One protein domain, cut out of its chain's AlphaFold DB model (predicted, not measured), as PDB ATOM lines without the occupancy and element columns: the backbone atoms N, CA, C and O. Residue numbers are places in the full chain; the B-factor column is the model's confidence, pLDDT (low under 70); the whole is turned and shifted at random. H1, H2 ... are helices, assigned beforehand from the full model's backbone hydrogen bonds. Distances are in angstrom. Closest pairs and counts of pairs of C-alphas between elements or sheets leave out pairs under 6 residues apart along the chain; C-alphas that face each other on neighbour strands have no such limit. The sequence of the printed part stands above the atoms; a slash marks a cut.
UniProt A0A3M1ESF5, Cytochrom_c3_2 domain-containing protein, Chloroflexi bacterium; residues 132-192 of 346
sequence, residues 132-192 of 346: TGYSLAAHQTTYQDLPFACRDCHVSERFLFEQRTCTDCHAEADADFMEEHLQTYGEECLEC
ATOM      1  N   THR A 132     -50.545  51.712 -27.974       86.44
ATOM      2  CA  THR A 132     -49.373  52.278 -28.657       86.44
ATOM      3  C   THR A 132     -48.849  51.373 -29.775       86.44
ATOM      4  O   THR A 132     -47.829  51.696 -30.374       86.44
ATOM      5  N   GLY A 133     -49.499  50.232 -30.035       87.19
ATOM      6  CA  GLY A 133     -49.013  49.215 -30.972       87.19
ATOM      7  C   GLY A 133     -47.914  48.308 -30.409       87.19
ATOM      8  O   GLY A 133     -47.337  47.542 -31.169       87.19
ATOM      9  N   TYR A 134     -47.637  48.374 -29.100       90.38
ATOM     10  CA  TYR A 134     -46.644  47.527 -28.438       90.38
ATOM     11  C   TYR A 134     -47.248  46.823 -27.220       90.38
ATOM     12  O   TYR A 134     -47.707  47.455 -26.270       90.38
ATOM     13  N   SER A 135     -47.262  45.498 -27.228       91.88
ATOM     14  CA  SER A 135     -47.770  44.671 -26.142       91.88
ATOM     15  C   SER A 135     -46.706  44.419 -25.080       91.88
ATOM     16  O   SER A 135     -45.555  44.124 -25.378       91.88
ATOM     17  N   LEU A 136     -47.106  44.423 -23.809       91.75
ATOM     18  CA  LEU A 136     -46.228  43.981 -22.724       91.75
ATOM     19  C   LEU A 136     -46.294  42.468 -22.480       91.75
ATOM     20  O   LEU A 136     -45.738  41.994 -21.494       91.75
ATOM     21  N   ALA A 137     -46.989  41.677 -23.302       91.19
ATOM     22  CA  ALA A 137     -47.190  40.255 -23.009       91.19
ATOM     23  C   ALA A 137     -45.874  39.454 -22.960       91.19
ATOM     24  O   ALA A 137     -45.741  38.595 -22.091       91.19
ATOM     25  N   ALA A 138     -44.888  39.778 -23.807       90.94
ATOM     26  CA  ALA A 138     -43.534  39.217 -23.713       90.94
ATOM     27  C   ALA A 138     -42.633  39.937 -22.683       90.94
ATOM     28  O   ALA A 138     -41.546  39.466 -22.373       90.94
ATOM     29  N   HIS A 139     -43.095  41.055 -22.115       92.38
ATOM     30  CA  HIS A 139     -42.349  41.928 -21.202       92.38
ATOM     31  C   HIS A 139     -43.037  42.013 -19.832       92.38
ATOM     32  O   HIS A 139     -43.314  43.091 -19.309       92.38
ATOM     33  N   GLN A 140     -43.349  40.853 -19.249       91.56
ATOM     34  CA  GLN A 140     -43.945  40.762 -17.908       91.56
ATOM     35  C   GLN A 140     -42.887  40.734 -16.797       91.56
ATOM     36  O   GLN A 140     -43.136  41.216 -15.690       91.56
ATOM     37  N   THR A 141     -41.700  40.196 -17.089       94.00
ATOM     38  CA  THR A 141     -40.601  40.044 -16.129       94.00
ATOM     39  C   THR A 141     -39.251  40.395 -16.741       94.00
ATOM     40  O   THR A 141     -39.019  40.128 -17.917       94.00
ATOM     41  N   THR A 142     -38.348  40.947 -15.932       92.25
ATOM     42  CA  THR A 142     -36.956  41.214 -16.304       92.25
ATOM     43  C   THR A 142     -36.174  39.911 -16.503       92.25
ATOM     44  O   THR A 142     -36.604  38.838 -16.079       92.25
ATOM     45  N   TYR A 143     -34.958  40.015 -17.044       90.00
ATOM     46  CA  TYR A 143     -33.996  38.906 -17.145       90.00
ATOM     47  C   TYR A 143     -33.588  38.276 -15.800       90.00
ATOM     48  O   TYR A 143     -32.938  37.234 -15.779       90.00
ATOM     49  N   GLN A 144     -33.941  38.898 -14.673       91.31
ATOM     50  CA  GLN A 144     -33.718  38.373 -13.323       91.31
ATOM     51  C   GLN A 144     -35.011  37.844 -12.679       91.31
ATOM     52  O   GLN A 144     -35.077  37.730 -11.455       91.31
ATOM     53  N   ASP A 145     -36.039  37.557 -13.485       93.25
ATOM     54  CA  ASP A 145     -37.346  37.037 -13.060       93.25
ATOM     55  C   ASP A 145     -38.117  37.967 -12.101       93.25
ATOM     56  O   ASP A 145     -38.914  37.523 -11.268       93.25
ATOM     57  N   LEU A 146     -37.895  39.283 -12.197       93.69
ATOM     58  CA  LEU A 146     -38.615  40.290 -11.411       93.69
ATOM     59  C   LEU A 146     -39.718  40.945 -12.251       93.69
ATOM     60  O   LEU A 146     -39.499  41.166 -13.434       93.69
ATOM     61  N   PRO A 147     -40.885  41.309 -11.689       92.56
ATOM     62  CA  PRO A 147     -41.883  42.082 -12.428       92.56
ATOM     63  C   PRO A 147     -41.328  43.446 -12.853       92.56
ATOM     64  O   PRO A 147     -40.727  44.138 -12.027       92.56
ATOM     65  N   PHE A 148     -41.579  43.852 -14.098       91.19
ATOM     66  CA  PHE A 148     -41.191  45.182 -14.571       91.19
ATOM     67  C   PHE A 148     -41.938  46.293 -13.819       91.19
ATOM     68  O   PHE A 148     -43.156  46.246 -13.620       91.19
ATOM     69  N   ALA A 149     -41.210  47.339 -13.445       88.38
ATOM     70  CA  ALA A 149     -41.756  48.621 -13.041       88.38
ATOM     71  C   ALA A 149     -41.831  49.570 -14.247       88.38
ATOM     72  O   ALA A 149     -41.017  49.511 -15.163       88.38
ATOM     73  N   CYS A 150     -42.751  50.542 -14.220       86.62
ATOM     74  CA  CYS A 150     -42.922  51.494 -15.330       86.62
ATOM     75  C   CYS A 150     -41.618  52.231 -15.692       86.62
ATOM     76  O   CYS A 150     -41.389  52.570 -16.847       86.62
ATOM     77  N   ARG A 151     -40.776  52.501 -14.686       86.88
ATOM     78  CA  ARG A 151     -39.509  53.232 -14.841       86.88
ATOM     79  C   ARG A 151     -38.387  52.400 -15.448       86.88
ATOM     80  O   ARG A 151     -37.383  52.991 -15.825       86.88
ATOM     81  N   ASP A 152     -38.559  51.088 -15.535       89.38
ATOM     82  CA  ASP A 152     -37.573  50.219 -16.170       89.38
ATOM     83  C   ASP A 152     -37.573  50.447 -17.689       89.38
ATOM     84  O   ASP A 152     -36.518  50.431 -18.308       89.38
ATOM     85  N   CYS A 153     -38.737  50.771 -18.271       88.75
ATOM     86  CA  CYS A 153     -38.867  51.109 -19.693       88.75
ATOM     87  C   CYS A 153     -38.934  52.628 -19.945       88.75
ATOM     88  O   CYS A 153     -38.325  53.148 -20.880       88.75
ATOM     89  N   HIS A 154     -39.671  53.368 -19.109       88.50
ATOM     90  CA  HIS A 154     -39.857  54.816 -19.245       88.50
ATOM     91  C   HIS A 154     -38.842  55.590 -18.403       88.50
ATOM     92  O   HIS A 154     -39.170  56.179 -17.368       88.50
ATOM     93  N   VAL A 155     -37.592  55.573 -18.862       83.06
ATOM     94  CA  VAL A 155     -36.451  56.187 -18.167       83.06
ATOM     95  C   VAL A 155     -36.422  57.718 -18.264       83.06
ATOM     96  O   VAL A 155     -35.793  58.379 -17.437       83.06
ATOM     97  N   SER A 156     -37.113  58.303 -19.247       78.06
ATOM     98  CA  SER A 156     -37.122  59.747 -19.477       78.06
ATOM     99  C   SER A 156     -38.193  60.478 -18.655       78.06
ATOM    100  O   SER A 156     -39.165  59.907 -18.150       78.06
ATOM    101  N   GLU A 157     -38.084  61.808 -18.586       70.50
ATOM    102  CA  GLU A 157     -39.170  62.623 -18.044       70.50
ATOM    103  C   GLU A 157     -40.441  62.516 -18.905       70.50
ATOM    104  O   GLU A 157     -40.383  62.293 -20.116       70.50
ATOM    105  N   ARG A 158     -41.603  62.706 -18.266       67.00
ATOM    106  CA  ARG A 158     -42.936  62.693 -18.901       67.00
ATOM    107  C   ARG A 158     -43.325  61.379 -19.599       67.00
ATOM    108  O   ARG A 158     -44.235  61.413 -20.419       67.00
ATOM    109  N   PHE A 159     -42.702  60.252 -19.244       70.25
ATOM    110  CA  PHE A 159     -42.993  58.930 -19.822       70.25
ATOM    111  C   PHE A 159     -42.775  58.849 -21.340       70.25
ATOM    112  O   PHE A 159     -43.409  58.039 -22.015       70.25
ATOM    113  N   LEU A 160     -41.870  59.664 -21.894       73.69
ATOM    114  CA  LEU A 160     -41.416  59.421 -23.262       73.69
ATOM    115  C   LEU A 160     -40.662  58.080 -23.292       73.69
ATOM    116  O   LEU A 160     -40.055  57.659 -22.304       73.69
ATOM    117  N   PHE A 161     -40.787  57.370 -24.404       84.12
ATOM    118  CA  PHE A 161     -40.091  56.112 -24.622       84.12
ATOM    119  C   PHE A 161     -38.998  56.336 -25.661       84.12
ATOM    120  O   PHE A 161     -39.254  56.900 -26.726       84.12
ATOM    121  N   GLU A 162     -37.784  55.910 -25.335       87.25
ATOM    122  CA  GLU A 162     -36.634  55.945 -26.230       87.25
ATOM    123  C   GLU A 162     -36.373  54.514 -26.706       87.25
ATOM    124  O   GLU A 162     -36.159  53.629 -25.884       87.25
ATOM    125  N   GLN A 163     -36.369  54.268 -28.024       88.06
ATOM    126  CA  GLN A 163     -36.148  52.913 -28.573       88.06
ATOM    127  C   GLN A 163     -34.799  52.313 -28.148       88.06
ATOM    128  O   GLN A 163     -34.650  51.097 -28.078       88.06
ATOM    129  N   ARG A 164     -33.832  53.161 -27.780       89.69
ATOM    130  CA  ARG A 164     -32.547  52.732 -27.225       89.69
ATOM    131  C   ARG A 164     -32.682  51.906 -25.940       89.69
ATOM    132  O   ARG A 164     -31.832  51.060 -25.690       89.69
ATOM    133  N   THR A 165     -33.756  52.072 -25.167       92.25
ATOM    134  CA  THR A 165     -34.006  51.232 -23.986       92.25
ATOM    135  C   THR A 165     -34.043  49.742 -24.344       92.25
ATOM    136  O   THR A 165     -33.596  48.913 -23.553       92.25
ATOM    137  N   CYS A 166     -34.513  49.388 -25.549       93.00
ATOM    138  CA  CYS A 166     -34.494  48.010 -26.034       93.00
ATOM    139  C   CYS A 166     -33.058  47.473 -26.086       93.00
ATOM    140  O   CYS A 166     -32.760  46.424 -25.519       93.00
ATOM    141  N   THR A 167     -32.152  48.208 -26.736       93.31
ATOM    142  CA  THR A 167     -30.770  47.759 -26.926       93.31
ATOM    143  C   THR A 167     -29.979  47.774 -25.628       93.31
ATOM    144  O   THR A 167     -29.194  46.858 -25.408       93.31
ATOM    145  N   ASP A 168     -30.228  48.732 -24.732       91.06
ATOM    146  CA  ASP A 168     -29.551  48.798 -23.435       91.06
ATOM    147  C   ASP A 168     -29.781  47.519 -22.598       91.06
ATOM    148  O   ASP A 168     -28.836  47.013 -21.996       91.06
ATOM    149  N   CYS A 169     -30.996  46.951 -22.597       92.69
ATOM    150  CA  CYS A 169     -31.288  45.703 -21.876       92.69
ATOM    151  C   CYS A 169     -30.980  44.439 -22.688       92.69
ATOM    152  O   CYS A 169     -30.357  43.513 -22.168       92.69
ATOM    153  N   HIS A 170     -31.419  44.366 -23.948       94.94
ATOM    154  CA  HIS A 170     -31.244  43.153 -24.750       94.94
ATOM    155  C   HIS A 170     -29.767  42.879 -25.060       94.94
ATOM    156  O   HIS A 170     -29.361  41.721 -25.040       94.94
ATOM    157  N   ALA A 171     -28.941  43.913 -25.265       94.81
ATOM    158  CA  ALA A 171     -27.509  43.722 -25.501       94.81
ATOM    159  C   ALA A 171     -26.738  43.367 -24.219       94.81
ATOM    160  O   ALA A 171     -25.677  42.759 -24.296       94.81
ATOM    161  N   GLU A 172     -27.250  43.720 -23.033       94.19
ATOM    162  CA  GLU A 172     -26.685  43.224 -21.770       94.19
ATOM    163  C   GLU A 172     -26.963  41.723 -21.593       94.19
ATOM    164  O   GLU A 172     -26.112  40.994 -21.081       94.19
ATOM    165  N   ALA A 173     -28.138  41.259 -22.028       94.44
ATOM    166  CA  ALA A 173     -28.519  39.854 -21.952       94.44
ATOM    167  C   ALA A 173     -27.804  38.983 -22.996       94.44
ATOM    168  O   ALA A 173     -27.337  37.896 -22.655       94.44
ATOM    169  N   ASP A 174     -27.707  39.462 -24.238       96.44
ATOM    170  CA  ASP A 174     -27.013  38.784 -25.333       96.44
ATOM    171  C   ASP A 174     -26.375  39.805 -26.290       96.44
ATOM    172  O   ASP A 174     -26.994  40.308 -27.232       96.44
ATOM    173  N   ALA A 175     -25.119  40.150 -26.004       95.69
ATOM    174  CA  ALA A 175     -24.380  41.151 -26.765       95.69
ATOM    175  C   ALA A 175     -24.067  40.687 -28.192       95.69
ATOM    176  O   ALA A 175     -24.167  41.488 -29.120       95.69
ATOM    177  N   ASP A 176     -23.712  39.409 -28.359       95.88
ATOM    178  CA  ASP A 176     -23.309  38.851 -29.651       95.88
ATOM    179  C   ASP A 176     -24.517  38.821 -30.602       95.88
ATOM    180  O   ASP A 176     -24.424  39.301 -31.734       95.88
ATOM    181  N   PHE A 177     -25.679  38.353 -30.119       93.88
ATOM    182  CA  PHE A 177     -26.920  38.381 -30.895       93.88
ATOM    183  C   PHE A 177     -27.317  39.809 -31.271       93.88
ATOM    184  O   PHE A 177     -27.594  40.082 -32.438       93.88
ATOM    185  N   MET A 178     -27.340  40.734 -30.305       94.31
ATOM    186  CA  MET A 178     -27.776  42.104 -30.580       94.31
ATOM    187  C   MET A 178     -26.821  42.848 -31.512       94.31
ATOM    188  O   MET A 178     -27.281  43.656 -32.315       94.31
ATOM    189  N   GLU A 179     -25.515  42.579 -31.461       94.31
ATOM    190  CA  GLU A 179     -24.564  43.154 -32.413       94.31
ATOM    191  C   GLU A 179     -24.883  42.717 -33.852       94.31
ATOM    192  O   GLU A 179     -25.009  43.569 -34.735       94.31
ATOM    193  N   GLU A 180     -25.071  41.417 -34.094       90.69
ATOM    194  CA  GLU A 180     -25.411  40.895 -35.425       90.69
ATOM    195  C   GLU A 180     -26.810  41.340 -35.881       90.69
ATOM    196  O   GLU A 180     -27.005  41.739 -37.036       90.69
ATOM    197  N   HIS A 181     -27.781  41.335 -34.967       90.31
ATOM    198  CA  HIS A 181     -29.161  41.723 -35.239       90.31
ATOM    199  C   HIS A 181     -29.255  43.203 -35.638       90.31
ATOM    200  O   HIS A 181     -29.871  43.532 -36.652       90.31
ATOM    201  N   LEU A 182     -28.583  44.101 -34.911       91.19
ATOM    202  CA  LEU A 182     -28.552  45.531 -35.240       91.19
ATOM    203  C   LEU A 182     -27.800  45.811 -36.548       91.19
ATOM    204  O   LEU A 182     -28.195  46.708 -37.293       91.19
ATOM    205  N   GLN A 183     -26.744  45.051 -36.860       89.62
ATOM    206  CA  GLN A 183     -26.038  45.180 -38.140       89.62
ATOM    207  C   GLN A 183     -26.913  44.753 -39.323       89.62
ATOM    208  O   GLN A 183     -26.868  45.386 -40.379       89.62
ATOM    209  N   THR A 184     -27.708  43.701 -39.136       84.62
ATOM    210  CA  THR A 184     -28.577  43.150 -40.180       84.62
ATOM    211  C   THR A 184     -29.857  43.968 -40.370       84.62
ATOM    212  O   THR A 184     -30.254  44.224 -41.508       84.62
ATOM    213  N   TYR A 185     -30.502  44.400 -39.280       84.69
ATOM    214  CA  TYR A 185     -31.867  44.950 -39.305       84.69
ATOM    215  C   TYR A 185     -31.979  46.428 -38.895       84.69
ATOM    216  O   TYR A 185     -32.986  47.068 -39.199       84.69
ATOM    217  N   GLY A 186     -30.946  47.009 -38.279       88.38
ATOM    218  CA  GLY A 186     -30.938  48.404 -37.828       88.38
ATOM    219  C   GLY A 186     -31.561  48.629 -36.442       88.38
ATOM    220  O   GLY A 186     -31.855  47.691 -35.710       88.38
ATOM    221  N   GLU A 187     -31.732  49.901 -36.065       89.81
ATOM    222  CA  GLU A 187     -32.156  50.327 -34.712       89.81
ATOM    223  C   GLU A 187     -33.652  50.685 -34.601       89.81
ATOM    224  O   GLU A 187     -34.124  51.072 -33.533       89.81
ATOM    225  N   GLU A 188     -34.419  50.562 -35.686       88.56
ATOM    226  CA  GLU A 188     -35.858  50.864 -35.702       88.56
ATOM    227  C   GLU A 188     -36.673  49.673 -35.179       88.56
ATOM    228  O   GLU A 188     -37.447  49.048 -35.901       88.56
ATOM    229  N   CYS A 189     -36.472  49.339 -33.900       90.00
ATOM    230  CA  CYS A 189     -37.009  48.134 -33.270       90.00
ATOM    231  C   CYS A 189     -38.525  47.998 -33.452       90.00
ATOM    232  O   CYS A 189     -39.007  46.907 -33.731       90.00
ATOM    233  N   LEU A 190     -39.278  49.093 -33.302       88.00
ATOM    234  CA  LEU A 190     -40.746  49.096 -33.337       88.00
ATOM    235  C   LEU A 190     -41.341  48.995 -34.752       88.00
ATOM    236  O   LEU A 190     -42.562  48.911 -34.892       88.00
ATOM    237  N   GLU A 191     -40.518  48.999 -35.802       84.69
ATOM    238  CA  GLU A 191     -40.992  48.643 -37.142       84.69
ATOM    239  C   GLU A 191     -41.257  47.141 -37.268       84.69
ATOM    240  O   GLU A 191     -42.119  46.755 -38.054       84.69
ATOM    241  N   CYS A 192     -40.588  46.321 -36.449       84.75
ATOM    242  CA  CYS A 192     -40.751  44.869 -36.425       84.75
ATOM    243  C   CYS A 192     -41.299  44.376 -35.076       84.75
ATOM    244  O   CYS A 192     -42.238  43.600 -35.026       84.75
TER     245      CYS A 192
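Overview. This is residues 132 to 192 of the 346 residues of the protein "Cytochrom_c3_2 domain-containing protein" of Chloroflexi bacterium (UniProt A0A3M1ESF5). Two helices, H2 and H3, fold as a helical hairpin that makes one half of the domain; the other half is mostly loop, a long winding stretch from residue 132 to 149 that leads into H1, a helix of 4 residues near H2. The tail after H3, residues 186 to 192, folds back from the hairpin towards the loop half. The printed part has 61 residues with three named helices, in the order H1, H2, H3, and no named strand; the class is all helix, though the named helices hold 25 of the 61 residues. The whole is only just compact, close to loose, with a radius of gyration of the C-alphas of 12.2 A, and its C-alphas span 30 by 24 by 21 A.

Along the chain. Start at C-alpha 132, at (-49.373, 52.278, -28.657), and go through residues 132 to 149, which hold no named element. H1, residues 150 to 153, measures 6.0 A from first to last C-alpha. Find C-alpha 164 at (-32.547, 52.732, -27.225); from there H2 runs to residue 173, 14.5 A away. H3, residues 175 to 185, runs 15.1 A and ends at C-alpha 185, at (-31.867, 44.950, -39.305).

Arrangement. Look first at the hairpin: H2 and H3 touch, and their closest C-alphas, those of Ala 171 and Met 178, are 5.3 A apart. They run opposite ways at a steep tilt of 43 degrees. H1 is close to H2 but not clearly touching; their closest C-alphas, those of Cys 153 and Thr 165, are 6.5 A apart. H1 and H3 are apart. In H3 every O i to N i+4 pair is within hydrogen-bond range, in H2 5 of 6 are, and H1 is too short for such a pair.

Size, cuts and confidence. The two C-alphas farthest apart, those of Arg 158 and Asp 176, are 32.7 A apart. The printed part has no cut; the link from H1 to H2 is short and that from H2 to H3 is tight. The mean pLDDT of the printed part is 89.0, and residue 158 alone is under 70.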